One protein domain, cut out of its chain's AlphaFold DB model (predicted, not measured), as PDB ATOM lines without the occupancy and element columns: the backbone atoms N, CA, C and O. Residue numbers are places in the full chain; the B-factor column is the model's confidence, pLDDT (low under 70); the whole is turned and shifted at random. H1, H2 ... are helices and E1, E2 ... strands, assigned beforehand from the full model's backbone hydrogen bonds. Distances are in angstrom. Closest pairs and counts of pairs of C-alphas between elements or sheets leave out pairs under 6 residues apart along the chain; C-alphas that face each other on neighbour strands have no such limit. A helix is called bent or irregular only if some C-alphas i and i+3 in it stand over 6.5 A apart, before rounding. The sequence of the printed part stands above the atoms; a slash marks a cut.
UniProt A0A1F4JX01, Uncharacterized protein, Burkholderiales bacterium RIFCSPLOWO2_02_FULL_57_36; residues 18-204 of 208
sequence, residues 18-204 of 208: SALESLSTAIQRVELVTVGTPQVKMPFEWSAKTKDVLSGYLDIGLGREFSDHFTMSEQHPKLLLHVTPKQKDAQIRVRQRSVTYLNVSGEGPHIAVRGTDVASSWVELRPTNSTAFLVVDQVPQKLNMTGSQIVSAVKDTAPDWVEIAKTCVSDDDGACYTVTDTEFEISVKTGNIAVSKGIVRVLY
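Overview. This is residues 18 to 204 of the 208 residues of an uncharacterized protein of Burkholderiales bacterium RIFCSPLOWO2_02_FULL_57_36 (UniProt A0A1F4JX01). A long, strongly twisted sheet, with E4 and E8 side by side as its two longest strands, is crossed near one end by a smaller sheet of E2, E1, E3 and E7; the two make a loose sandwich, only partly face to face. H2 and H3 form a small helical hairpin at the other end of the long sheet, while H1 lies across E9, on the opposite face from H2. A long unnamed stretch, residues 44 to 78, joins E2 to E3, and its residues 70 to 75 stick out. The printed part has 187 residues, with three named helices and nine named strands in the order H1 E1 E2 E3 E4 E5 E6 E7 H2 H3 E8 E9; the small sheet runs E2 E1 E3 E7, antiparallel throughout, and the long one, E4 E5 E6 E8 E9, is branched, with antiparallel pairs. The class is mixed, helices and strands, and the whole is compact, with a radius of gyration of the C-alphas of 17.9 A and spans of 52 by 42 by 27 A.

Arrangement. H1, residues 18 to 26, is on the branched sheet at a height over the sheet of 6.4 A. It lies over E9, residues 194 to 202, and runs across the strands, at 82 degrees to E9 on the local plane; their closest C-alphas are those of Leu 23 and Ser 196, 5.4 A apart. E1, residues 27 to 34, forms a hairpin with E2, residues 41 to 43, where N 42 and O 32 are 2.8 A apart, within hydrogen-bond range. E3, residues 79 to 85, is the other neighbour of E1, with N 82 and O 31 at 2.8 A, and E7, residues 132 to 135, is an edge strand beside E3, with N 133 and O 81 at 2.8 A. E4, residues 91 to 104, has three neighbours. On one side of it are E5, residues 111 to 119, with N 113 and O 102 at 2.8 A, and E6, residues 123 to 125, with N 123 and O 94 at 2.8 A; on the other side is E8, residues 176 to 190, with N 97 and O 183 at 2.7 A. E4 and E5 are a hairpin, and E5 bends by 57 degrees at residue 116. H2, residues 147 to 157, is on the branched sheet at a height of 9.2 A, across the strands at 65 degrees to E5 on the local plane; the C-alphas of Val 113 and Ala 153, their closest, are 6.7 A apart. H2 and H3, residues 159 to 165, touch at a shallow tilt of 24 degrees, opposite ways, with Val 151 and Ala 165 closest, their C-alphas 5.5 A apart. H3 only grazes the branched sheet, with its residues 161 to 165. E8 and E9 form a hairpin, with N 186 and O 198 at 2.8 A. The sandwich, two sheets face to face, has 43 pairs of C-alphas within 10 A, and the strands of one sheet stand at 49 degrees to those of the other. In H1 and H2 every O i to N i+4 pair is within hydrogen-bond range; in H3 1 of 3 is, beside 3 of 4 O i to N i+3 pairs.

Along the chain. H1 begins with C-alpha 18 at (243.865, 187.621, 231.637). E1 is 20.9 A long and E3 19.4 A. E4 is 39.2 A long, from C-alpha 91 at (256.131, 202.468, 235.910), and E5 is 23.1 A. H2 is 15.7 A long. H3 is irregular, with C-alphas 160 and 163 7.3 A apart. E8 is 43.0 A long, and E9, 26.0 A long, ends with C-alpha 202 at (246.600, 191.373, 253.635).

Size, cuts and confidence. The two C-alphas farthest apart are those of Thr 128 and Glu 163, at 53.2 A. The printed part has no cut. The links from E2 to E3 and from E7 to H2 are long, with 35 and 11 residues. The mean pLDDT of the printed part is 70.6, and 69 residues are under 70, among them residues 18 to 25 and residues 37 to 77.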
ATOM      1  N   SER A  18     242.996 186.715 232.394       50.91
ATOM      2  CA  SER A  18     243.865 187.621 231.637       50.91
ATOM      3  C   SER A  18     244.527 188.677 232.523       50.91
ATOM      4  O   SER A  18     245.696 189.002 232.313       50.91
ATOM      5  N   ALA A  19     243.838 189.171 233.557       49.31
ATOM      6  CA  ALA A  19     244.438 190.066 234.546       49.31
ATOM      7  C   ALA A  19     245.569 189.366 235.323       49.31
ATOM      8  O   ALA A  19     246.656 189.927 235.467       49.31
ATOM      9  N   LEU A  20     245.349 188.121 235.755       50.69
ATOM     10  CA  LEU A  20     246.289 187.349 236.577       50.69
ATOM     11  C   LEU A  20     247.555 186.937 235.804       50.69
ATOM     12  O   LEU A  20     248.676 187.084 236.304       50.69
ATOM     13  N   GLU A  21     247.395 186.510 234.549       53.44
ATOM     14  CA  GLU A  21     248.514 186.307 233.619       53.44
ATOM     15  C   GLU A  21     249.253 187.625 233.332       53.44
ATOM     16  O   GLU A  21     250.481 187.649 233.251       53.44
ATOM     17  N   SER A  22     248.545 188.755 233.260       58.38
ATOM     18  CA  SER A  22     249.154 190.063 233.004       58.38
ATOM     19  C   SER A  22     249.972 190.611 234.188       58.38
ATOM     20  O   SER A  22     251.061 191.139 233.974       58.38
ATOM     21  N   LEU A  23     249.534 190.467 235.449       62.38
ATOM     22  CA  LEU A  23     250.360 190.906 236.594       62.38
ATOM     23  C   LEU A  23     251.532 189.990 236.876       62.38
ATOM     24  O   LEU A  23     252.631 190.484 237.119       62.38
ATOM     25  N   SER A  24     251.319 188.676 236.838       62.12
ATOM     26  CA  SER A  24     252.402 187.715 237.058       62.12
ATOM     27  C   SER A  24     253.494 187.827 235.984       62.12
ATOM     28  O   SER A  24     254.647 187.470 236.230       62.12
ATOM     29  N   THR A  25     253.183 188.375 234.803       66.19
ATOM     30  CA  THR A  25     254.166 188.706 233.756       66.19
ATOM     31  C   THR A  25     254.792 190.098 233.898       66.19
ATOM     32  O   THR A  25     255.876 190.314 233.357       66.19
ATOM     33  N   ALA A  26     254.193 191.017 234.662       71.44
ATOM     34  CA  ALA A  26     254.708 192.374 234.875       71.44
ATOM     35  C   ALA A  26     255.495 192.546 236.192       71.44
ATOM     36  O   ALA A  26     256.470 193.301 236.234       71.44
ATOM     37  N   ILE A  27     255.111 191.842 237.262       74.50
ATOM     38  CA  ILE A  27     255.713 191.939 238.602       74.50
ATOM     39  C   ILE A  27     256.565 190.701 238.880       74.50
ATOM     40  O   ILE A  27     256.137 189.565 238.687       74.50
ATOM     41  N   GLN A  28     257.804 190.919 239.319       75.62
ATOM     42  CA  GLN A  28     258.711 189.853 239.731       75.62
ATOM     43  C   GLN A  28     258.416 189.424 241.163       75.62
ATOM     44  O   GLN A  28     258.424 188.232 241.466       75.62
ATOM     45  N   ARG A  29     258.206 190.401 242.047       77.19
ATOM     46  CA  ARG A  29     258.022 190.162 243.474       77.19
ATOM     47  C   ARG A  29     257.210 191.277 244.115       77.19
ATOM     48  O   ARG A  29     257.355 192.436 243.742       77.19
ATOM     49  N   VAL A  30     256.410 190.919 245.105       77.06
ATOM     50  CA  VAL A  30     255.887 191.843 246.110       77.06
ATOM     51  C   VAL A  30     256.413 191.337 247.454       77.06
ATOM     52  O   VAL A  30     256.538 190.119 247.623       77.06
ATOM     53  N   GLU A  31     256.732 192.215 248.401       78.06
ATOM     54  CA  GLU A  31     257.125 191.835 249.771       78.06
ATOM     55  C   GLU A  31     256.585 192.863 250.772       78.06
ATOM     56  O   GLU A  31     256.563 194.056 250.469       78.06
ATOM     57  N   LEU A  32     256.186 192.427 251.968       79.00
ATOM     58  CA  LEU A  32     256.023 193.323 253.117       79.00
ATOM     59  C   LEU A  32     257.262 193.246 254.001       79.00
ATOM     60  O   LEU A  32     257.834 192.175 254.204       79.00
ATOM     61  N   VAL A  33     257.701 194.394 254.506       77.75
ATOM     62  CA  VAL A  33     258.888 194.496 255.357       77.75
ATOM     63  C   VAL A  33     258.572 195.369 256.559       77.75
ATOM     64  O   VAL A  33     258.037 196.465 256.394       77.75
ATOM     65  N   THR A  34     258.908 194.920 257.768       77.69
ATOM     66  CA  THR A  34     258.798 195.786 258.949       77.69
ATOM     67  C   THR A  34     259.792 196.943 258.893       77.69
ATOM     68  O   THR A  34     260.957 196.792 258.518       77.69
ATOM     69  N   VAL A  35     259.336 198.124 259.298       77.00
ATOM     70  CA  VAL A  35     260.196 199.283 259.537       77.00
ATOM     71  C   VAL A  35     260.850 199.121 260.905       77.00
ATOM     72  O   VAL A  35     260.162 198.949 261.906       77.00
ATOM     73  N   GLY A  36     262.176 199.235 260.958       72.00
ATOM     74  CA  GLY A  36     262.950 199.132 262.195       72.00
ATOM     75  C   GLY A  36     263.853 197.903 262.223       72.00
ATOM     76  O   GLY A  36     264.192 197.344 261.182       72.00
ATOM     77  N   THR A  37     264.316 197.519 263.411       59.56
ATOM     78  CA  THR A  37     265.197 196.361 263.612       59.56
ATOM     79  C   THR A  37     264.600 195.464 264.697       59.56
ATOM     80  O   THR A  37     264.295 195.982 265.768       59.56
ATOM     81  N   PRO A  38     264.451 194.148 264.455       65.75
ATOM     82  CA  PRO A  38     264.823 193.422 263.236       65.75
ATOM     83  C   PRO A  38     263.873 193.691 262.056       65.75
ATOM     84  O   PRO A  38     262.662 193.829 262.226       65.75
ATOM     85  N   GLN A  39     264.433 193.748 260.842       67.44
ATOM     86  CA  GLN A  39     263.626 193.744 259.621       67.44
ATOM     87  C   GLN A  39     263.162 192.319 259.340       67.44
ATOM     88  O   GLN A  39     263.977 191.443 259.044       67.44
ATOM     89  N   VAL A  40     261.854 192.105 259.391       67.62
ATOM     90  CA  VAL A  40     261.222 190.852 258.986       67.62
ATOM     91  C   VAL A  40     260.701 191.054 257.570       67.62
ATOM     92  O   VAL A  40     259.903 191.959 257.330       67.62
ATOM     93  N   LYS A  41     261.199 190.250 256.623       67.94
ATOM     94  CA  LYS A  41     260.748 190.255 255.227       67.94
ATOM     95  C   LYS A  41     259.735 189.149 255.017       67.94
ATOM     96  O   LYS A  41     259.970 188.012 255.410       67.94
ATOM     97  N   MET A  42     258.654 189.495 254.344       67.56
ATOM     98  CA  MET A  42     257.505 188.630 254.155       67.56
ATOM     99  C   MET A  42     257.291 188.515 252.646       67.56
ATOM    100  O   MET A  42     256.655 189.389 252.042       67.56
ATOM    101  N   PRO A  43     257.915 187.520 251.992       58.56
ATOM    102  CA  PRO A  43     257.694 187.300 250.576       58.56
ATOM    103  C   PRO A  43     256.265 186.808 250.356       58.56
ATOM    104  O   PRO A  43     255.775 185.942 251.077       58.56
ATOM    105  N   PHE A  44     255.602 187.352 249.344       60.69
ATOM    106  CA  PHE A  44     254.293 186.866 248.930       60.69
ATOM    107  C   PHE A  44     254.447 185.751 247.897       60.69
ATOM    108  O   PHE A  44     255.163 185.913 246.904       60.69
ATOM    109  N   GLU A  45     253.730 184.646 248.083       47.16
ATOM    110  CA  GLU A  45     253.511 183.678 247.011       47.16
ATOM    111  C   GLU A  45     252.232 184.031 246.248       47.16
ATOM    112  O   GLU A  45     251.160 184.205 246.827       47.16
ATOM    113  N   TRP A  46     252.345 184.139 244.920       49.53
ATOM    114  CA  TRP A  46     251.205 184.347 244.028       49.53
ATOM    115  C   TRP A  46     250.331 183.090 244.023       49.53
ATOM    116  O   TRP A  46     250.521 182.180 243.219       49.53
ATOM    117  N   SER A  47     249.369 183.027 244.933       39.75
ATOM    118  CA  SER A  47     248.409 181.936 245.007       39.75
ATOM    119  C   SER A  47     247.134 182.343 244.265       39.75
ATOM    120  O   SER A  47     246.303 183.082 244.777       39.75
ATOM    121  N   ALA A  48     246.942 181.825 243.049       42.09
ATOM    122  CA  ALA A  48     245.682 181.938 242.302       42.09
ATOM    123  C   ALA A  48     244.580 181.028 242.888       42.09
ATOM    124  O   ALA A  48     243.820 180.398 242.149       42.09
ATOM    125  N   LYS A  49     244.526 180.879 244.216       38.16
ATOM    126  CA  LYS A  49     243.607 179.959 244.892       38.16
ATOM    127  C   LYS A  49     242.337 180.643 245.375       38.16
ATOM    128  O   LYS A  49     241.888 180.352 246.467       38.16
ATOM    129  N   THR A  50     241.717 181.461 244.536       37.78
ATOM    130  CA  THR A  50     240.265 181.663 244.595       37.78
ATOM    131  C   THR A  50     239.831 182.401 243.342       37.78
ATOM    132  O   THR A  50     240.142 183.569 243.132       37.78
ATOM    133  N   LYS A  51     239.075 181.710 242.485       38.06
ATOM    134  CA  LYS A  51     238.135 182.387 241.599       38.06
ATOM    135  C   LYS A  51     237.069 183.007 242.498       38.06
ATOM    136  O   LYS A  51     236.036 182.385 242.717       38.06
ATOM    137  N   ASP A  52     237.309 184.210 243.000       39.28
ATOM    138  CA  ASP A  52     236.191 185.072 243.349       39.28
ATOM    139  C   ASP A  52     235.729 185.716 242.034       39.28
ATOM    140  O   ASP A  52     236.299 186.685 241.518       39.28
ATOM    141  N   VAL A  53     234.790 185.024 241.384       34.66
ATOM    142  CA  VAL A  53     234.364 185.234 239.987       34.66
ATOM    143  C   VAL A  53     233.806 186.644 239.756       34.66
ATOM    144  O   VAL A  53     233.720 187.087 238.613       34.66
ATOM    145  N   LEU A  54     233.494 187.382 240.821       35.06
ATOM    146  CA  LEU A  54     232.891 188.706 240.730       35.06
ATOM    147  C   LEU A  54     233.880 189.839 240.427       35.06
ATOM    148  O   LEU A  54     233.427 190.893 239.985       35.06
ATOM    149  N   SER A  55     235.202 189.655 240.604       38.53
ATOM    150  CA  SER A  55     236.083 190.838 240.610       38.53
ATOM    151  C   SER A  55     237.495 190.727 240.002       38.53
ATOM    152  O   SER A  55     238.161 191.749 239.846       38.53
ATOM    153  N   GLY A  56     237.965 189.541 239.596       37.50
ATOM    154  CA  GLY A  56     239.256 189.407 238.889       37.50
ATOM    155  C   GLY A  56     240.496 189.704 239.742       37.50
ATOM    156  O   GLY A  56     241.497 190.203 239.228       37.50
ATOM    157  N   TYR A  57     240.421 189.415 241.040       47.31
ATOM    158  CA  TYR A  57     241.466 189.715 242.018       47.31
ATOM    159  C   TYR A  57     242.312 188.498 242.390       47.31
ATOM    160  O   TYR A  57     241.943 187.353 242.138       47.31
ATOM    161  N   LEU A  58     243.460 188.782 243.002       44.12
ATOM    162  CA  LEU A  58     244.329 187.814 243.645       44.12
ATOM    163  C   LEU A  58     244.270 188.066 245.156       44.12
ATOM    164  O   LEU A  58     244.624 189.148 245.616       44.12
ATOM    165  N   ASP A  59     243.820 187.078 245.921       47.44
ATOM    166  CA  ASP A  59     243.886 187.129 247.380       47.44
ATOM    167  C   ASP A  59     245.239 186.555 247.836       47.44
ATOM    168  O   ASP A  59     245.646 185.482 247.376       47.44
ATOM    169  N   ILE A  60     245.964 187.278 248.692       47.38
ATOM    170  CA  ILE A  60     247.233 186.810 249.259       47.38
ATOM    171  C   ILE A  60     247.138 186.866 250.785       47.38
ATOM    172  O   ILE A  60     247.328 187.901 251.410       47.38
ATOM    173  N   GLY A  61     246.865 185.729 251.418       45.84
ATOM    174  CA  GLY A  61     246.846 185.653 252.876       45.84
ATOM    175  C   GLY A  61     248.246 185.710 253.483       45.84
ATOM    176  O   GLY A  61     249.136 184.985 253.036       45.84
ATOM    177  N   LEU A  62     248.438 186.511 254.536       47.31
ATOM    178  CA  LEU A  62     249.577 186.333 255.436       47.31
ATOM    179  C   LEU A  62     249.189 185.246 256.449       47.31
ATOM    180  O   LEU A  62     248.275 185.415 257.252       47.31
ATOM    181  N   GLY A  63     249.825 184.081 256.343       39.78
ATOM    182  CA  GLY A  63     249.525 182.919 257.180       39.78
ATOM    183  C   GLY A  63     250.032 183.040 258.623       39.78
ATOM    184  O   GLY A  63     250.878 183.869 258.947       39.78
ATOM    185  N   ARG A  64     249.528 182.135 259.473       37.62
ATOM    186  CA  ARG A  64     249.746 181.989 260.929       37.62
ATOM    187  C   ARG A  64     251.206 182.045 261.411       37.62
ATOM    188  O   ARG A  64     251.426 182.365 262.567       37.62
ATOM    189  N   GLU A  65     252.195 181.820 260.545       42.16
ATOM    190  CA  GLU A  65     253.631 181.963 260.871       42.16
ATOM    191  C   GLU A  65     254.021 183.399 261.296       42.16
ATOM    192  O   GLU A  65     255.117 183.639 261.795       42.16
ATOM    193  N   PHE A  66     253.110 184.363 261.135       45.75
ATOM    194  CA  PHE A  66     253.237 185.743 261.602       45.75
ATOM    195  C   PHE A  66     252.952 185.979 263.088       45.75
ATOM    196  O   PHE A  66     253.521 186.915 263.655       45.75
ATOM    197  N   SER A  67     252.057 185.206 263.718       45.75
ATOM    198  CA  SER A  67     251.617 185.499 265.095       45.75
ATOM    199  C   SER A  67     252.721 185.281 266.125       45.75
ATOM    200  O   SER A  67     252.709 185.898 267.185       45.75
ATOM    201  N   ASP A  68     253.699 184.441 265.796       47.34
ATOM    202  CA  ASP A  68     254.765 184.053 266.719       47.34
ATOM    203  C   ASP A  68     255.874 185.120 266.803       47.34
ATOM    204  O   ASP A  68     256.669 185.125 267.743       47.34
ATOM    205  N   HIS A  69     255.916 186.051 265.840       47.00
ATOM    206  CA  HIS A  69     256.904 187.134 265.773       47.00
ATOM    207  C   HIS A  69     256.378 188.493 266.248       47.00
ATOM    208  O   HIS A  69     257.177 189.398 266.490       47.00
ATOM    209  N   PHE A  70     255.060 188.637 266.408       47.19
ATOM    210  CA  PHE A  70     254.424 189.856 266.898       47.19
ATOM    211  C   PHE A  70     253.378 189.491 267.949       47.19
ATOM    212  O   PHE A  70     252.296 189.005 267.626       47.19
ATOM    213  N   THR A  71     253.669 189.764 269.220       44.53
ATOM    214  CA  THR A  71     252.631 189.776 270.252       44.53
ATOM    215  C   THR A  71     251.630 190.874 269.903       44.53
ATOM    216  O   THR A  71     251.995 192.048 269.875       44.53
ATOM    217  N   MET A  72     250.370 190.501 269.657       42.31
ATOM    218  CA  MET A  72     249.262 191.397 269.272       42.31
ATOM    219  C   MET A  72     248.968 192.547 270.264       42.31
ATOM    220  O   MET A  72     248.029 193.308 270.057       42.31
ATOM    221  N   SER A  73     249.738 192.678 271.349       39.75
ATOM    222  CA  SER A  73     249.575 193.698 272.385       39.75
ATOM    223  C   SER A  73     250.331 195.001 272.127       39.75
ATOM    224  O   SER A  73     250.116 195.962 272.863       39.75
ATOM    225  N   GLU A  74     251.219 195.070 271.133       41.88
ATOM    226  CA  GLU A  74     252.018 196.271 270.871       41.88
ATOM    227  C   GLU A  74     251.828 196.746 269.431       41.88
ATOM    228  O   GLU A  74     251.860 195.951 268.498       41.88
ATOM    229  N   GLN A  75     251.563 198.052 269.306       51.94
ATOM    230  CA  GLN A  75     251.484 198.874 268.093       51.94
ATOM    231  C   GLN A  75     251.861 198.130 266.808       51.94
ATOM    232  O   GLN A  75     253.021 197.751 266.643       51.94
ATOM    233  N   HIS A  76     250.897 197.968 265.891       58.75
ATOM    234  CA  HIS A  76     251.138 197.370 264.580       58.75
ATOM    235  C   HIS A  76     252.450 197.923 263.999       58.75
ATOM    236  O   HIS A  76     252.579 199.143 263.836       58.75
ATOM    237  N   PRO A  77     253.464 197.070 263.754       62.84
ATOM    238  CA  PRO A  77     254.741 197.549 263.259       62.84
ATOM    239  C   PRO A  77     254.485 198.270 261.941       62.84
ATOM    240  O   PRO A  77     253.757 197.764 261.090       62.84
ATOM    241  N   LYS A  78     255.083 199.449 261.749       75.50
ATOM    242  CA  LYS A  78     255.000 200.133 260.454       75.50
ATOM    243  C   LYS A  78     255.518 199.182 259.377       75.50
ATOM    244  O   LYS A  78     256.609 198.629 259.527       75.50
ATOM    245  N   LEU A  79     254.754 198.995 258.306       78.56
ATOM    246  CA  LEU A  79     255.113 198.096 257.211       78.56
ATOM    247  C   LEU A  79     255.466 198.887 255.952       78.56
ATOM    248  O   LEU A  79     254.925 199.959 255.680       78.56
ATOM    249  N   LEU A  80     256.371 198.328 255.161       84.50
ATOM    250  CA  LEU A  80     256.732 198.787 253.831       84.50
ATOM    251  C   LEU A  80     256.323 197.723 252.820       84.50
ATOM    252  O   LEU A  80     256.802 196.594 252.890       84.50
ATOM    253  N   LEU A  81     255.469 198.088 251.866       84.19
ATOM    254  CA  LEU A  81     255.162 197.255 250.709       84.19
ATOM    255  C   LEU A  81     256.193 197.522 249.614       84.19
ATOM    256  O   LEU A  81     256.200 198.587 248.998       84.19
ATOM    257  N   HIS A  82     257.035 196.538 249.338       84.38
ATOM    258  CA  HIS A  82     257.970 196.545 248.225       84.38
ATOM    259  C   HIS A  82     257.328 195.897 246.999       84.38
ATOM    260  O   HIS A  82     256.770 194.805 247.087       84.38
ATOM    261  N   VAL A  83     257.444 196.552 245.843       80.94
ATOM    262  CA  VAL A  83     257.002 196.005 244.553       80.94
ATOM    263  C   VAL A  83     258.176 196.032 243.585       80.94
ATOM    264  O   VAL A  83     258.689 197.098 243.243       80.94
ATOM    265  N   THR A  84     258.586 194.856 243.124       80.75
ATOM    266  CA  THR A  84     259.700 194.669 242.194       80.75
ATOM    267  C   THR A  84     259.145 194.306 240.818       80.75
ATOM    268  O   THR A  84     258.585 193.215 240.665       80.75
ATOM    269  N   PRO A  85     259.278 195.173 239.800       79.62
ATOM    270  CA  PRO A  85     258.832 194.852 238.449       79.62
ATOM    271  C   PRO A  85     259.776 193.847 237.780       79.62
ATOM    272  O   PRO A  85     260.963 193.794 238.098       79.62
ATOM    273  N   LYS A  86     259.277 193.084 236.800       79.19
ATOM    274  CA  LYS A  86     260.139 192.250 235.937       79.19
ATOM    275  C   LYS A  86     260.971 193.082 234.958       79.19
ATOM    276  O   LYS A  86     262.038 192.641 234.543       79.19
ATOM    277  N   GLN A  87     260.491 194.268 234.580       78.56
ATOM    278  CA  GLN A  87     261.158 195.179 233.646       78.56
ATOM    279  C   GLN A  87     261.628 196.440 234.378       78.56
ATOM    280  O   GLN A  87     260.879 197.024 235.157       78.56
ATOM    281  N   LYS A  88     262.872 196.870 234.134       77.31
ATOM    282  CA  LYS A  88     263.484 198.011 234.844       77.31
ATOM    283  C   LYS A  88     262.856 199.363 234.494       77.31
ATOM    284  O   LYS A  88     262.963 200.294 235.281       77.31
ATOM    285  N   ASP A  89     262.227 199.479 233.332       79.56
ATOM    286  CA  ASP A  89     261.536 200.677 232.846       79.56
ATOM    287  C   ASP A  89     260.037 200.687 233.192       79.56
ATOM    288  O   ASP A  89     259.314 201.604 232.799       79.56
ATOM    289  N   ALA A  90     259.560 199.689 233.943       81.44
ATOM    290  CA  ALA A  90     258.176 199.642 234.376       81.44
ATOM    291  C   ALA A  90     257.845 200.822 235.300       81.44
ATOM    292  O   ALA A  90     258.539 201.093 236.283       81.44
ATOM    293  N   GLN A  91     256.730 201.486 235.018       86.25
ATOM    294  CA  GLN A  91     256.131 202.468 235.910       86.25
ATOM    295  C   GLN A  91     255.158 201.745 236.832       86.25
ATOM    296  O   GLN A  91     254.171 201.168 236.370       86.25
ATOM    297  N   ILE A  92     255.428 201.773 238.131       86.38
ATOM    298  CA  ILE A  92     254.547 201.185 239.134       86.38
ATOM    299  C   ILE A  92     253.845 202.315 239.872       86.38
ATOM    300  O   ILE A  92     254.461 203.309 240.248       86.38
ATOM    301  N   ARG A  93     252.555 202.143 240.131       89.50
ATOM    302  CA  ARG A  93     251.841 202.937 241.126       89.50
ATOM    303  C   ARG A  93     251.039 202.029 242.039       89.50
ATOM    304  O   ARG A  93     250.505 201.009 241.597       89.50
ATOM    305  N   VAL A  94     250.956 202.425 243.297       89.56
ATOM    306  CA  VAL A  94     250.251 201.703 244.354       89.56
ATOM    307  C   VAL A  94     249.295 202.654 245.050       89.56
ATOM    308  O   VAL A  94     249.604 203.833 245.225       89.56
ATOM    309  N   ARG A  95     248.141 202.143 245.461       89.62
ATOM    310  CA  ARG A  95     247.326 202.770 246.501       89.62
ATOM    311  C   ARG A  95     246.892 201.721 247.506       89.62
ATOM    312  O   ARG A  95     246.582 200.593 247.131       89.62
ATOM    313  N   GLN A  96     246.835 202.114 248.767       89.31
ATOM    314  CA  GLN A  96     246.209 201.320 249.813       89.31
ATOM    315  C   GLN A  96     244.698 201.560 249.825       89.31
ATOM    316  O   GLN A  96     244.242 202.687 249.598       89.31
ATOM    317  N   ARG A  97     243.945 200.508 250.120       87.38
ATOM    318  CA  ARG A  97     242.508 200.490 250.362       87.38
ATOM    319  C   ARG A  97     242.253 199.921 251.755       87.38
ATOM    320  O   ARG A  97     242.901 198.955 252.150       87.38
ATOM    321  N   SER A  98     241.338 200.541 252.488       87.31
ATOM    322  CA  SER A  98     240.762 199.979 253.712       87.31
ATOM    323  C   SER A  98     239.387 199.448 253.356       87.31
ATOM    324  O   SER A  98     238.534 200.217 252.902       87.31
ATOM    325  N   VAL A  99     239.197 198.143 253.511       84.38
ATOM    326  CA  VAL A  99     237.982 197.464 253.068       84.38
ATOM    327  C   VAL A  99     237.335 196.796 254.257       84.38
ATOM    328  O   VAL A  99     237.918 195.896 254.852       84.38
ATOM    329  N   THR A 100     236.123 197.222 254.575       85.56
ATOM    330  CA  THR A 100     235.304 196.602 255.605       85.56
ATOM    331  C   THR A 100     234.477 195.488 254.984       85.56
ATOM    332  O   THR A 100     233.653 195.713 254.093       85.56
ATOM    333  N   TYR A 101     234.705 194.279 255.474       83.31
ATOM    334  CA  TYR A 101     233.941 193.086 255.166       83.31
ATOM    335  C   TYR A 101     232.963 192.809 256.290       83.31
ATOM    336  O   TYR A 101     233.281 192.990 257.464       83.31
ATOM    337  N   LEU A 102     231.795 192.312 255.915       82.81
ATOM    338  CA  LEU A 102     230.913 191.613 256.827       82.81
ATOM    339  C   LEU A 102     231.278 190.132 256.799       82.81
ATOM    340  O   LEU A 102     231.176 189.496 255.753       82.81
ATOM    341  N   ASN A 103     231.665 189.581 257.936       84.06
ATOM    342  CA  ASN A 103     231.798 188.148 258.109       84.06
ATOM    343  C   ASN A 103     230.504 187.588 258.680       84.06
ATOM    344  O   ASN A 103     230.025 188.050 259.714       84.06
ATOM    345  N   VAL A 104     229.959 186.578 258.010       79.94
ATOM    346  CA  VAL A 104     228.847 185.771 258.512       79.94
ATOM    347  C   VAL A 104     229.437 184.503 259.120       79.94
ATOM    348  O   VAL A 104     230.151 183.753 258.446       79.94
ATOM    349  N   SER A 105     229.169 184.280 260.404       78.12
ATOM    350  CA  SER A 105     229.660 183.142 261.181       78.12
ATOM    351  C   SER A 105     228.562 182.144 261.531       78.12
ATOM    352  O   SER A 105     227.383 182.468 261.542       78.12
ATOM    353  N   GLY A 106     228.955 180.892 261.736       69.81
ATOM    354  CA  GLY A 106     228.071 179.760 261.998       69.81
ATOM    355  C   GLY A 106     228.910 178.513 262.268       69.81
ATOM    356  O   GLY A 106     230.123 178.613 262.454       69.81
ATOM    357  N   GLU A 107     228.299 177.329 262.261       63.41
ATOM    358  CA  GLU A 107     229.063 176.077 262.283       63.41
ATOM    359  C   GLU A 107     229.741 175.861 260.915       63.41
ATOM    360  O   GLU A 107     229.096 175.449 259.952       63.41
ATOM    361  N   GLY A 108     231.040 176.172 260.806       61.09
ATOM    362  CA  GLY A 108     231.828 175.962 259.583       61.09
ATOM    363  C   GLY A 108     232.689 177.164 259.160       61.09
ATOM    364  O   GLY A 108     232.935 178.058 259.967       61.09
ATOM    365  N   PRO A 109     233.194 177.185 257.908       62.16
ATOM    366  CA  PRO A 109     234.009 178.287 257.396       62.16
ATOM    367  C   PRO A 109     233.183 179.573 257.254       62.16
ATOM    368  O   PRO A 109     232.106 179.553 256.666       62.16
ATOM    369  N   HIS A 110     233.704 180.694 257.753       70.06
ATOM    370  CA  HIS A 110     233.055 182.004 257.646       70.06
ATOM    371  C   HIS A 110     232.932 182.480 256.192       70.06
ATOM    372  O   HIS A 110     233.820 182.237 255.370       70.06
ATOM    373  N   ILE A 111     231.858 183.217 255.890       75.06
ATOM    374  CA  ILE A 111     231.678 183.897 254.599       75.06
ATOM    375  C   ILE A 111     231.984 185.383 254.765       75.06
ATOM    376  O   ILE A 111     231.335 186.055 255.561       75.06
ATOM    377  N   ALA A 112     232.930 185.899 253.980       77.75
ATOM    378  CA  ALA A 112     233.255 187.321 253.931       77.75
ATOM    379  C   ALA A 112     232.518 188.001 252.769       77.75
ATOM    380  O   ALA A 112     232.766 187.706 251.600       77.75
ATOM    381  N   VAL A 113     231.642 188.949 253.080       78.75
ATOM    382  CA  VAL A 113     230.963 189.811 252.112       78.75
ATOM    383  C   VAL A 113     231.669 191.156 252.078       78.75
ATOM    384  O   VAL A 113     231.792 191.835 253.097       78.75
ATOM    385  N   ARG A 114     232.134 191.567 250.898       80.69
ATOM    386  CA  ARG A 114     232.761 192.879 250.717       80.69
ATOM    387  C   ARG A 114     231.727 193.992 250.898       80.69
ATOM    388  O   ARG A 114     230.730 194.018 250.183       80.69
ATOM    389  N   GLY A 115     232.001 194.921 251.809       81.00
ATOM    390  CA  GLY A 115     231.148 196.069 252.092       81.00
ATOM    391  C   GLY A 115     231.797 197.392 251.699       81.00
ATOM    392  O   GLY A 115     232.025 197.665 250.520       81.00
ATOM    393  N   THR A 116     232.064 198.235 252.695       84.75
ATOM    394  CA  THR A 116     232.597 199.592 252.511       84.75
ATOM    395  C   THR A 116     234.069 199.561 252.092       84.75
ATOM    396  O   THR A 116     234.856 198.792 252.630       84.75
ATOM    397  N   ASP A 117     234.463 200.422 251.156       86.81
ATOM    398  CA  ASP A 117     235.840 200.539 250.670       86.81
ATOM    399  C   ASP A 117     236.254 202.007 250.568       86.81
ATOM    400  O   ASP A 117     235.552 202.824 249.966       86.81
ATOM    401  N   VAL A 118     237.418 202.325 251.129       85.94
ATOM    402  CA  VAL A 118     238.046 203.643 251.036       85.94
ATOM    403  C   VAL A 118     239.455 203.481 250.490       85.94
ATOM    404  O   VAL A 118     240.286 202.783 251.067       85.94
ATOM    405  N   ALA A 119     239.741 204.179 249.394       88.25
ATOM    406  CA  ALA A 119     241.034 204.139 248.727       88.25
ATOM    407  C   ALA A 119     241.829 205.430 248.958       88.25
ATOM    408  O   ALA A 119     241.315 206.535 248.789       88.25
ATOM    409  N   SER A 120     243.115 205.280 249.267       89.31
ATOM    410  CA  SER A 120     244.084 206.380 249.253       89.31
ATOM    411  C   SER A 120     244.384 206.867 247.826       89.31
ATOM    412  O   SER A 120     244.027 206.232 246.823       89.31
ATOM    413  N   SER A 121     245.059 208.014 247.722       89.31
ATOM    414  CA  SER A 121     245.598 208.502 246.452       89.31
ATOM    415  C   SER A 121     246.654 207.548 245.892       89.31
ATOM    416  O   SER A 121     247.422 206.946 246.640       89.31
ATOM    417  N   TRP A 122     246.745 207.468 244.566       89.94
ATOM    418  CA  TRP A 122     247.826 206.748 243.900       89.94
ATOM    419  C   TRP A 122     249.188 207.367 244.212       89.94
ATOM    420  O   TRP A 122     249.367 208.576 244.084       89.94
ATOM    421  N   VAL A 123     250.149 206.515 244.548       89.81
ATOM    422  CA  VAL A 123     251.553 206.870 244.754       89.81
ATOM    423  C   VAL A 123     252.387 206.188 243.681       89.81
ATOM    424  O   VAL A 123     252.295 204.976 243.488       89.81
ATOM    425  N   GLU A 124     253.205 206.962 242.973       88.62
ATOM    426  CA  GLU A 124     254.149 206.430 241.992       88.62
ATOM    427  C   GLU A 124     255.387 205.857 242.688       88.62
ATOM    428  O   GLU A 124     256.061 206.535 243.465       88.62
ATOM    429  N   LEU A 125     255.712 204.607 242.371       84.38
ATOM    430  CA  LEU A 125     256.931 203.934 242.787       84.38
ATOM    431  C   LEU A 125     257.945 204.044 241.641       84.38
ATOM    432  O   LEU A 125     257.795 203.430 240.584       84.38
ATOM    433  N   ARG A 126     258.963 204.891 241.820       70.38
ATOM    434  CA  ARG A 126     260.035 205.091 240.834       70.38
ATOM    435  C   ARG A 126     260.976 203.875 240.755       70.38
ATOM    436  O   ARG A 126     261.360 203.337 241.777       70.38
ATOM    437  N   PRO A 127     261.479 203.488 239.578       54.81
ATOM    438  CA  PRO A 127     262.316 202.291 239.411       54.81
ATOM    439  C   PRO A 127     263.755 202.385 239.979       54.81
ATOM    440  O   PRO A 127     264.654 201.671 239.540       54.81
ATOM    441  N   THR A 128     264.025 203.241 240.967       50.66
ATOM    442  CA  THR A 128     265.346 203.330 241.608       50.66
ATOM    443  C   THR A 128     265.479 202.278 242.710       50.66
ATOM    444  O   THR A 128     265.255 202.599 243.866       50.66
ATOM    445  N   ASN A 129     265.821 201.038 242.331       43.78
ATOM    446  CA  ASN A 129     266.311 199.867 243.103       43.78
ATOM    447  C   ASN A 129     265.654 199.443 244.445       43.78
ATOM    448  O   ASN A 129     265.857 198.306 244.861       43.78
ATOM    449  N   SER A 130     264.860 200.274 245.114       53.56
ATOM    450  CA  SER A 130     264.061 199.939 246.292       53.56
ATOM    451  C   SER A 130     262.974 200.999 246.474       53.56
ATOM    452  O   SER A 130     263.143 201.957 247.229       53.56
ATOM    453  N   THR A 131     261.853 200.856 245.774       66.75
ATOM    454  CA  THR A 131     260.667 201.657 246.083       66.75
ATOM    455  C   THR A 131     259.686 200.867 246.901       66.75
ATOM    456  O   THR A 131     259.228 199.801 246.492       66.75
ATOM    457  N   ALA A 132     259.391 201.429 248.062       76.94
ATOM    458  CA  ALA A 132     258.424 200.910 248.989       76.94
ATOM    459  C   ALA A 132     257.295 201.916 249.179       76.94
ATOM    460  O   ALA A 132     257.518 203.129 249.190       76.94
ATOM    461  N   PHE A 133     256.091 201.396 249.344       81.94
ATOM    462  CA  PHE A 133     254.931 202.143 249.789       81.94
ATOM    463  C   PHE A 133     254.812 201.972 251.308       81.94
ATOM    464  O   PHE A 133     254.799 200.844 251.799       81.94
ATOM    465  N   LEU A 134     254.756 203.077 252.054       84.00
ATOM    466  CA  LEU A 134     254.501 203.030 253.492       84.00
ATOM    467  C   LEU A 134     253.050 202.619 253.727       84.00
ATOM    468  O   LEU A 134     252.137 203.350 253.351       84.00
ATOM    469  N   VAL A 135     252.864 201.461 254.353       81.25
ATOM    470  CA  VAL A 135     251.548 200.991 254.780       81.25
ATOM    471  C   VAL A 135     251.101 201.864 255.939       81.25
ATOM    472  O   VAL A 135     251.821 202.019 256.929       81.25
ATOM    473  N   VAL A 136     249.933 202.470 255.782       79.81
ATOM    474  CA  VAL A 136     249.301 203.268 256.830       79.81
ATOM    475  C   VAL A 136     248.299 202.407 257.580       79.81
ATOM    476  O   VAL A 136     247.783 201.435 257.029       79.81
ATOM    477  N   ASP A 137     248.020 202.761 258.829       71.94
ATOM    478  CA  ASP A 137     247.015 202.047 259.605       71.94
ATOM    479  C   ASP A 137     245.664 202.079 258.888       71.94
ATOM    480  O   ASP A 137     245.292 203.050 258.217       71.94
ATOM    481  N   GLN A 138     244.939 200.975 259.014       72.69
ATOM    482  CA  GLN A 138     243.595 200.866 258.482       72.69
ATOM    483  C   GLN A 138     242.685 201.850 259.199       72.69
ATOM    484  O   GLN A 138     242.810 202.066 260.404       72.69
ATOM    485  N   VAL A 139     241.726 202.404 258.468       71.44
ATOM    486  CA  VAL A 139     240.667 203.203 259.079       71.44
ATOM    487  C   VAL A 139     239.400 202.356 259.053       71.44
ATOM    488  O   VAL A 139     238.804 202.255 257.976       71.44
ATOM    489  N   PRO A 140     238.985 201.746 260.183       70.38
ATOM    490  CA  PRO A 140     237.739 200.996 260.241       70.38
ATOM    491  C   PRO A 140     236.591 201.865 259.745       70.38
ATOM    492  O   PRO A 140     236.418 202.999 260.199       70.38
ATOM    493  N   GLN A 141     235.841 201.357 258.772       79.50
ATOM    494  CA  GLN A 141     234.659 202.032 258.260       79.50
ATOM    495  C   GLN A 141     233.419 201.313 258.757       79.50
ATOM    496  O   GLN A 141     233.405 200.094 258.902       79.50
ATOM    497  N   LYS A 142     232.346 202.076 258.961       80.25
ATOM    498  CA  LYS A 142     231.037 201.475 259.175       80.25
ATOM    499  C   LYS A 142     230.645 200.667 257.938       80.25
ATOM    500  O   LYS A 142     230.847 201.132 256.806       80.25
ATOM    501  N   LEU A 143     230.039 199.499 258.131       80.88
ATOM    502  CA  LEU A 143     229.440 198.777 257.018       80.88
ATOM    503  C   LEU A 143     228.261 199.586 256.463       80.88
ATOM    504  O   LEU A 143     227.304 199.889 257.174       80.88
ATOM    505  N   ASN A 144     228.313 199.936 255.178       80.50
ATOM    506  CA  ASN A 144     227.227 200.643 254.504       80.50
ATOM    507  C   ASN A 144     226.358 199.665 253.701       80.50
ATOM    508  O   ASN A 144     226.303 199.735 252.472       80.50
ATOM    509  N   MET A 145     225.732 198.713 254.397       78.44
ATOM    510  CA  MET A 145     224.824 197.725 253.806       78.44
ATOM    511  C   MET A 145     223.575 197.546 254.671       78.44
ATOM    512  O   MET A 145     223.656 197.496 255.894       78.44
ATOM    513  N   THR A 146     222.414 197.415 254.035       83.94
ATOM    514  CA  THR A 146     221.169 196.994 254.690       83.94
ATOM    515  C   THR A 146     221.117 195.470 254.821       83.94
ATOM    516  O   THR A 146     221.726 194.755 254.025       83.94
ATOM    517  N   GLY A 147     220.296 194.942 255.738       81.88
ATOM    518  CA  GLY A 147     220.064 193.491 255.848       81.88
ATOM    519  C   GLY A 147     219.635 192.826 254.528       81.88
ATOM    520  O   GLY A 147     220.073 191.727 254.202       81.88
ATOM    521  N   SER A 148     218.852 193.519 253.691       85.44
ATOM    522  CA  SER A 148     218.484 193.015 252.359       85.44
ATOM    523  C   SER A 148     219.667 192.945 251.384       85.44
ATOM    524  O   SER A 148     219.751 191.999 250.600       85.44
ATOM    525  N   GLN A 149     220.591 193.910 251.436       85.88
ATOM    526  CA  GLN A 149     221.819 193.895 250.634       85.88
ATOM    527  C   GLN A 149     222.770 192.786 251.097       85.88
ATOM    528  O   GLN A 149     223.375 192.124 250.257       85.88
ATOM    529  N   ILE A 150     222.844 192.541 252.408       82.81
ATOM    530  CA  ILE A 150     223.615 191.438 252.998       82.81
ATOM    531  C   ILE A 150     223.099 190.094 252.479       82.81
ATOM    532  O   ILE A 150     223.859 189.324 251.898       82.81
ATOM    533  N   VAL A 151     221.793 189.837 252.608       86.06
ATOM    534  CA  VAL A 151     221.174 188.589 252.134       86.06
ATOM    535  C   VAL A 151     221.390 188.384 250.635       86.06
ATOM    536  O   VAL A 151     221.672 187.266 250.209       86.06
ATOM    537  N   SER A 152     221.283 189.446 249.830       86.56
ATOM    538  CA  SER A 152     221.527 189.355 248.387       86.56
ATOM    539  C   SER A 152     222.972 188.971 248.076       86.56
ATOM    540  O   SER A 152     223.191 188.056 247.290       86.56
ATOM    541  N   ALA A 153     223.945 189.626 248.712       80.00
ATOM    542  CA  ALA A 153     225.358 189.341 248.484       80.00
ATOM    543  C   ALA A 153     225.738 187.917 248.928       80.00
ATOM    544  O   ALA A 153     226.440 187.212 248.208       80.00
ATOM    545  N   VAL A 154     225.215 187.453 250.070       82.69
ATOM    546  CA  VAL A 154     225.417 186.071 250.533       82.69
ATOM    547  C   VAL A 154     224.765 185.072 249.586       82.69
ATOM    548  O   VAL A 154     225.370 184.055 249.278       82.69
ATOM    549  N   LYS A 155     223.561 185.350 249.078       84.62
ATOM    550  CA  LYS A 155     222.877 184.454 248.137       84.62
ATOM    551  C   LYS A 155     223.689 184.212 246.862       84.62
ATOM    552  O   LYS A 155     223.664 183.097 246.348       84.62
ATOM    553  N   ASP A 156     224.388 185.228 246.366       76.12
ATOM    554  CA  ASP A 156     225.180 185.123 245.138       76.12
ATOM    555  C   ASP A 156     226.467 184.301 245.338       76.12
ATOM    556  O   ASP A 156     226.923 183.632 244.408       76.12
ATOM    557  N   THR A 157     227.031 184.308 246.551       69.44
ATOM    558  CA  THR A 157     228.314 183.651 246.861       69.44
ATOM    559  C   THR A 157     228.155 182.305 247.578       69.44
ATOM    560  O   THR A 157     228.864 181.351 247.267       69.44
ATOM    561  N   ALA A 158     227.234 182.213 248.536       78.00
ATOM    562  CA  ALA A 158     227.011 181.069 249.418       78.00
ATOM    563  C   ALA A 158     225.510 180.928 249.776       78.00
ATOM    564  O   ALA A 158     225.092 181.293 250.878       78.00
ATOM    565  N   PRO A 159     224.677 180.377 248.869       82.94
ATOM    566  CA  PRO A 159     223.226 180.269 249.055       82.94
ATOM    567  C   PRO A 159     222.792 179.585 250.360       82.94
ATOM    568  O   PRO A 159     221.785 179.975 250.947       82.94
ATOM    569  N   ASP A 160     223.563 178.605 250.836       85.94
ATOM    570  CA  ASP A 160     223.265 177.845 252.058       85.94
ATOM    571  C   ASP A 160     223.326 178.709 253.330       85.94
ATOM    572  O   ASP A 160     222.730 178.373 254.351       85.94
ATOM    573  N   TRP A 161     223.993 179.862 253.260       85.75
ATOM    574  CA  TRP A 161     224.165 180.792 254.378       85.75
ATOM    575  C   TRP A 161     223.075 181.865 254.450       85.75
ATOM    576  O   TRP A 161     223.081 182.691 255.362       85.75
ATOM    577  N   VAL A 162     222.113 181.862 253.521       88.06
ATOM    578  CA  VAL A 162     221.056 182.883 253.439       88.06
ATOM    579  C   VAL A 162     220.216 182.961 254.714       88.06
ATOM    580  O   VAL A 162     219.884 184.064 255.145       88.06
ATOM    581  N   GLU A 163     219.882 181.831 255.339       88.38
ATOM    582  CA  GLU A 163     219.083 181.847 256.574       88.38
ATOM    583  C   GLU A 163     219.850 182.455 257.752       88.38
ATOM    584  O   GLU A 163     219.275 183.224 258.519       88.38
ATOM    585  N   ILE A 164     221.157 182.200 257.850       85.88
ATOM    586  CA  ILE A 164     222.017 182.828 258.860       85.88
ATOM    587  C   ILE A 164     222.135 184.330 258.572       85.88
ATOM    588  O   ILE A 164     221.944 185.151 259.467       85.88
ATOM    589  N   ALA A 165     222.348 184.713 257.310       84.88
ATOM    590  CA  ALA A 165     222.476 186.109 256.895       84.88
ATOM    591  C   ALA A 165     221.222 186.955 257.182       84.88
ATOM    592  O   ALA A 165     221.333 188.154 257.425       84.88
ATOM    593  N   LYS A 166     220.024 186.351 257.205       87.25
ATOM    594  CA  LYS A 166     218.782 187.046 257.599       87.25
ATOM    595  C   LYS A 166     218.780 187.501 259.060       87.25
ATOM    596  O   LYS A 166     218.001 188.387 259.398       87.25
ATOM    597  N   THR A 167     219.617 186.906 259.911       85.75
ATOM    598  CA  THR A 167     219.761 187.310 261.319       85.75
ATOM    599  C   THR A 167     220.659 188.535 261.499       85.75
ATOM    600  O   THR A 167     220.666 189.127 262.571       85.75
ATOM    601  N   CYS A 168     221.372 188.956 260.451       80.81
ATOM    602  CA  CYS A 168     222.276 190.099 260.485       80.81
ATOM    603  C   CYS A 168     221.513 191.399 260.210       80.81
ATOM    604  O   CYS A 168     221.391 191.842 259.062       80.81
ATOM    605  N   VAL A 169     220.950 191.994 261.264       71.50
ATOM    606  CA  VAL A 169     220.152 193.227 261.156       71.50
ATOM    607  C   VAL A 169     221.046 194.474 261.031       71.50
ATOM    608  O   VAL A 169     220.642 195.444 260.384       71.50
ATOM    609  N   SER A 170     222.275 194.435 261.565       67.75
ATOM    610  CA  SER A 170     223.303 195.481 261.431       67.75
ATOM    611  C   SER A 170     224.729 194.914 261.362       67.75
ATOM    612  O   SER A 170     224.936 193.702 261.443       67.75
ATOM    613  N   ASP A 171     225.715 195.806 261.205       62.31
ATOM    614  CA  ASP A 171     227.108 195.513 261.530       62.31
ATOM    615  C   ASP A 171     227.213 195.090 263.002       62.31
ATOM    616  O   ASP A 171     226.713 195.785 263.882       62.31
ATOM    617  N   ASP A 172     227.811 193.922 263.240       64.81
ATOM    618  CA  ASP A 172     228.048 193.325 264.562       64.81
ATOM    619  C   ASP A 172     226.799 192.822 265.327       64.81
ATOM    620  O   ASP A 172     226.771 192.847 266.557       64.81
ATOM    621  N   ASP A 173     225.769 192.340 264.615       67.00
ATOM    622  CA  ASP A 173     224.578 191.712 265.218       67.00
ATOM    623  C   ASP A 173     224.460 190.208 264.906       67.00
ATOM    624  O   ASP A 173     224.716 189.744 263.789       67.00
ATOM    625  N   GLY A 174     224.025 189.444 265.908       72.69
ATOM    626  CA  GLY A 174     223.797 188.006 265.823       72.69
ATOM    627  C   GLY A 174     225.043 187.224 265.405       72.69
ATOM    628  O   GLY A 174     226.017 187.127 266.146       72.69
ATOM    629  N   ALA A 175     224.979 186.621 264.219       78.12
ATOM    630  CA  ALA A 175     226.050 185.803 263.661       78.12
ATOM    631  C   ALA A 175     227.036 186.610 262.794       78.12
ATOM    632  O   ALA A 175     227.947 186.037 262.191       78.12
ATOM    633  N   CYS A 176     226.845 187.924 262.693       82.75
ATOM    634  CA  CYS A 176     227.623 188.795 261.834       82.75
ATOM    635  C   CYS A 176     228.591 189.672 262.619       82.75
ATOM    636  O   CYS A 176     228.237 190.217 263.656       82.75
ATOM    637  N   TYR A 177     229.791 189.858 262.079       83.44
ATOM    638  CA  TYR A 177     230.758 190.824 262.590       83.44
ATOM    639  C   TYR A 177     231.541 191.457 261.449       83.44
ATOM    640  O   TYR A 177     231.703 190.867 260.379       83.44
ATOM    641  N   THR A 178     232.034 192.666 261.661       82.56
ATOM    642  CA  THR A 178     232.816 193.389 260.667       82.56
ATOM    643  C   THR A 178     234.308 193.235 260.906       82.56
ATOM    644  O   THR A 178     234.801 193.199 262.030       82.56
ATOM    645  N   VAL A 179     235.051 193.136 259.810       79.38
ATOM    646  CA  VAL A 179     236.511 193.187 259.809       79.38
ATOM    647  C   VAL A 179     236.917 194.191 258.760       79.38
ATOM    648  O   VAL A 179     236.419 194.152 257.637       79.38
ATOM    649  N   THR A 180     237.835 195.082 259.108       81.25
ATOM    650  CA  THR A 180     238.519 195.885 258.101       81.25
ATOM    651  C   THR A 180     239.836 195.202 257.772       81.25
ATOM    652  O   THR A 180     240.546 194.791 258.685       81.25
ATOM    653  N   ASP A 181     240.125 195.051 256.482       77.56
ATOM    654  CA  ASP A 181     241.419 194.578 256.002       77.56
ATOM    655  C   ASP A 181     242.107 195.649 255.160       77.56
ATOM    656  O   ASP A 181     241.483 196.541 254.568       77.56
ATOM    657  N   THR A 182     243.429 195.514 255.069       79.00
ATOM    658  CA  THR A 182     244.247 196.285 254.137       79.00
ATOM    659  C   THR A 182     244.307 195.569 252.801       79.00
ATOM    660  O   THR A 182     244.711 194.411 252.719       79.00
ATOM    661  N   GLU A 183     243.981 196.287 251.735       83.31
ATOM    662  CA  GLU A 183     244.254 195.867 250.367       83.31
ATOM    663  C   GLU A 183     245.189 196.869 249.686       83.31
ATOM    664  O   GLU A 183     245.139 198.070 249.939       83.31
ATOM    665  N   PHE A 184     246.014 196.400 248.759       83.50
ATOM    666  CA  PHE A 184     246.824 197.241 247.889       83.50
ATOM    667  C   PHE A 184     246.390 197.040 246.454       83.50
ATOM    668  O   PHE A 184     246.456 195.930 245.933       83.50
ATOM    669  N   GLU A 185     245.993 198.117 245.788       85.75
ATOM    670  CA  GLU A 185     245.832 198.096 244.342       85.75
ATOM    671  C   GLU A 185     247.152 198.507 243.695       85.75
ATOM    672  O   GLU A 185     247.680 199.592 243.954       85.75
ATOM    673  N   ILE A 186     247.680 197.631 242.846       83.62
ATOM    674  CA  ILE A 186     248.956 197.799 242.161       83.62
ATOM    675  C   ILE A 186     248.680 197.899 240.668       83.62
ATOM    676  O   ILE A 186     248.048 197.024 240.079       83.62
ATOM    677  N   SER A 187     249.177 198.963 240.047       84.88
ATOM    678  CA  SER A 187     249.111 199.177 238.606       84.88
ATOM    679  C   SER A 187     250.530 199.262 238.064       84.88
ATOM    680  O   SER A 187     251.318 200.088 238.521       84.88
ATOM    681  N   VAL A 188     250.833 198.440 237.066       82.81
ATOM    682  CA  VAL A 188     252.141 198.411 236.403       82.81
ATOM    683  C   VAL A 188     251.955 198.755 234.942       82.81
ATOM    684  O   VAL A 188     251.091 198.178 234.288       82.81
ATOM    685  N   LYS A 189     252.751 199.694 234.438       84.75
ATOM    686  CA  LYS A 189     252.800 200.058 233.026       84.75
ATOM    687  C   LYS A 189     254.186 199.768 232.466       84.75
ATOM    688  O   LYS A 189     255.169 200.261 233.011       84.75
ATOM    689  N   THR A 190     254.263 199.008 231.379       78.19
ATOM    690  CA  THR A 190     255.520 198.711 230.671       78.19
ATOM    691  C   THR A 190     255.482 199.276 229.253       78.19
ATOM    692  O   THR A 190     254.516 199.084 228.505       78.19
ATOM    693  N   GLY A 191     256.521 200.033 228.886       72.69
ATOM    694  CA  GLY A 191     256.569 200.762 227.619       72.69
ATOM    695  C   GLY A 191     255.338 201.655 227.381       72.69
ATOM    696  O   GLY A 191     254.847 202.343 228.281       72.69
ATOM    697  N   ASN A 192     254.819 201.646 226.150       66.25
ATOM    698  CA  ASN A 192     253.763 202.573 225.731       66.25
ATOM    699  C   ASN A 192     252.322 202.067 225.906       66.25
ATOM    700  O   ASN A 192     251.411 202.874 225.731       66.25
ATOM    701  N   ILE A 193     252.068 200.781 226.202       59.38
ATOM    702  CA  ILE A 193     250.724 200.211 225.945       59.38
ATOM    703  C   ILE A 193     250.200 199.252 227.029       59.38
ATOM    704  O   ILE A 193     249.001 199.268 227.298       59.38
ATOM    705  N   ALA A 194     251.030 198.443 227.693       68.19
ATOM    706  CA  ALA A 194     250.499 197.433 228.611       68.19
ATOM    707  C   ALA A 194     250.324 197.998 230.025       68.19
ATOM    708  O   ALA A 194     251.299 198.435 230.633       68.19
ATOM    709  N   VAL A 195     249.090 197.982 230.545       72.44
ATOM    710  CA  VAL A 195     248.787 198.265 231.954       72.44
ATOM    711  C   VAL A 195     248.191 197.020 232.596       72.44
ATOM    712  O   VAL A 195     247.120 196.571 232.196       72.44
ATOM    713  N   SER A 196     248.853 196.510 233.627       72.19
ATOM    714  CA  SER A 196     248.378 195.396 234.450       72.19
ATOM    715  C   SER A 196     247.908 195.938 235.799       72.19
ATOM    716  O   SER A 196     248.575 196.805 236.369       72.19
ATOM    717  N   LYS A 197     246.767 195.463 236.315       73.69
ATOM    718  CA  LYS A 197     246.192 195.913 237.594       73.69
ATOM    719  C   LYS A 197     245.774 194.753 238.479       73.69
ATOM    720  O   LYS A 197     244.988 193.922 238.038       73.69
ATOM    721  N   GLY A 198     246.253 194.742 239.717       71.62
ATOM    722  CA  GLY A 198     245.976 193.684 240.684       71.62
ATOM    723  C   GLY A 198     245.683 194.232 242.060       71.62
ATOM    724  O   GLY A 198     246.085 195.346 242.388       71.62
ATOM    725  N   ILE A 199     244.997 193.419 242.851       73.38
ATOM    726  CA  ILE A 199     244.821 193.645 244.278       73.38
ATOM    727  C   ILE A 199     245.706 192.655 245.020       73.38
ATOM    728  O   ILE A 199     245.826 191.509 244.598       73.38
ATOM    729  N   VAL A 200     246.331 193.119 246.095       72.94
ATOM    730  CA  VAL A 200     246.974 192.295 247.113       72.94
ATOM    731  C   VAL A 200     246.243 192.573 248.415       72.94
ATOM    732  O   VAL A 200     246.354 193.672 248.953       72.94
ATOM    733  N   ARG A 201     245.465 191.613 248.905       71.56
ATOM    734  CA  ARG A 201     244.875 191.690 250.245       71.56
ATOM    735  C   ARG A 201     245.918 191.278 251.274       71.56
ATOM    736  O   ARG A 201     246.802 190.495 250.960       71.56
ATOM    737  N   VAL A 202     245.838 191.830 252.476       66.69
ATOM    738  CA  VAL A 202     246.600 191.373 253.635       66.69
ATOM    739  C   VAL A 202     245.603 190.810 254.629       66.69
ATOM    740  O   VAL A 202     244.887 191.565 255.282       66.69
ATOM    741  N   LEU A 203     245.547 189.483 254.722       61.00
ATOM    742  CA  LEU A 203     244.751 188.819 255.746       61.00
ATOM    743  C   LEU A 203     245.528 188.855 257.055       61.00
ATOM    744  O   LEU A 203     246.553 188.187 257.185       61.00
ATOM    745  N   TYR A 204     245.043 189.632 258.016       54.06
ATOM    746  CA  TYR A 204     245.449 189.439 259.399       54.06
ATOM    747  C   TYR A 204     244.674 188.233 259.931       54.06
ATOM    748  O   TYR A 204     243.461 188.157 259.708       54.06
TER     749      TYR A 204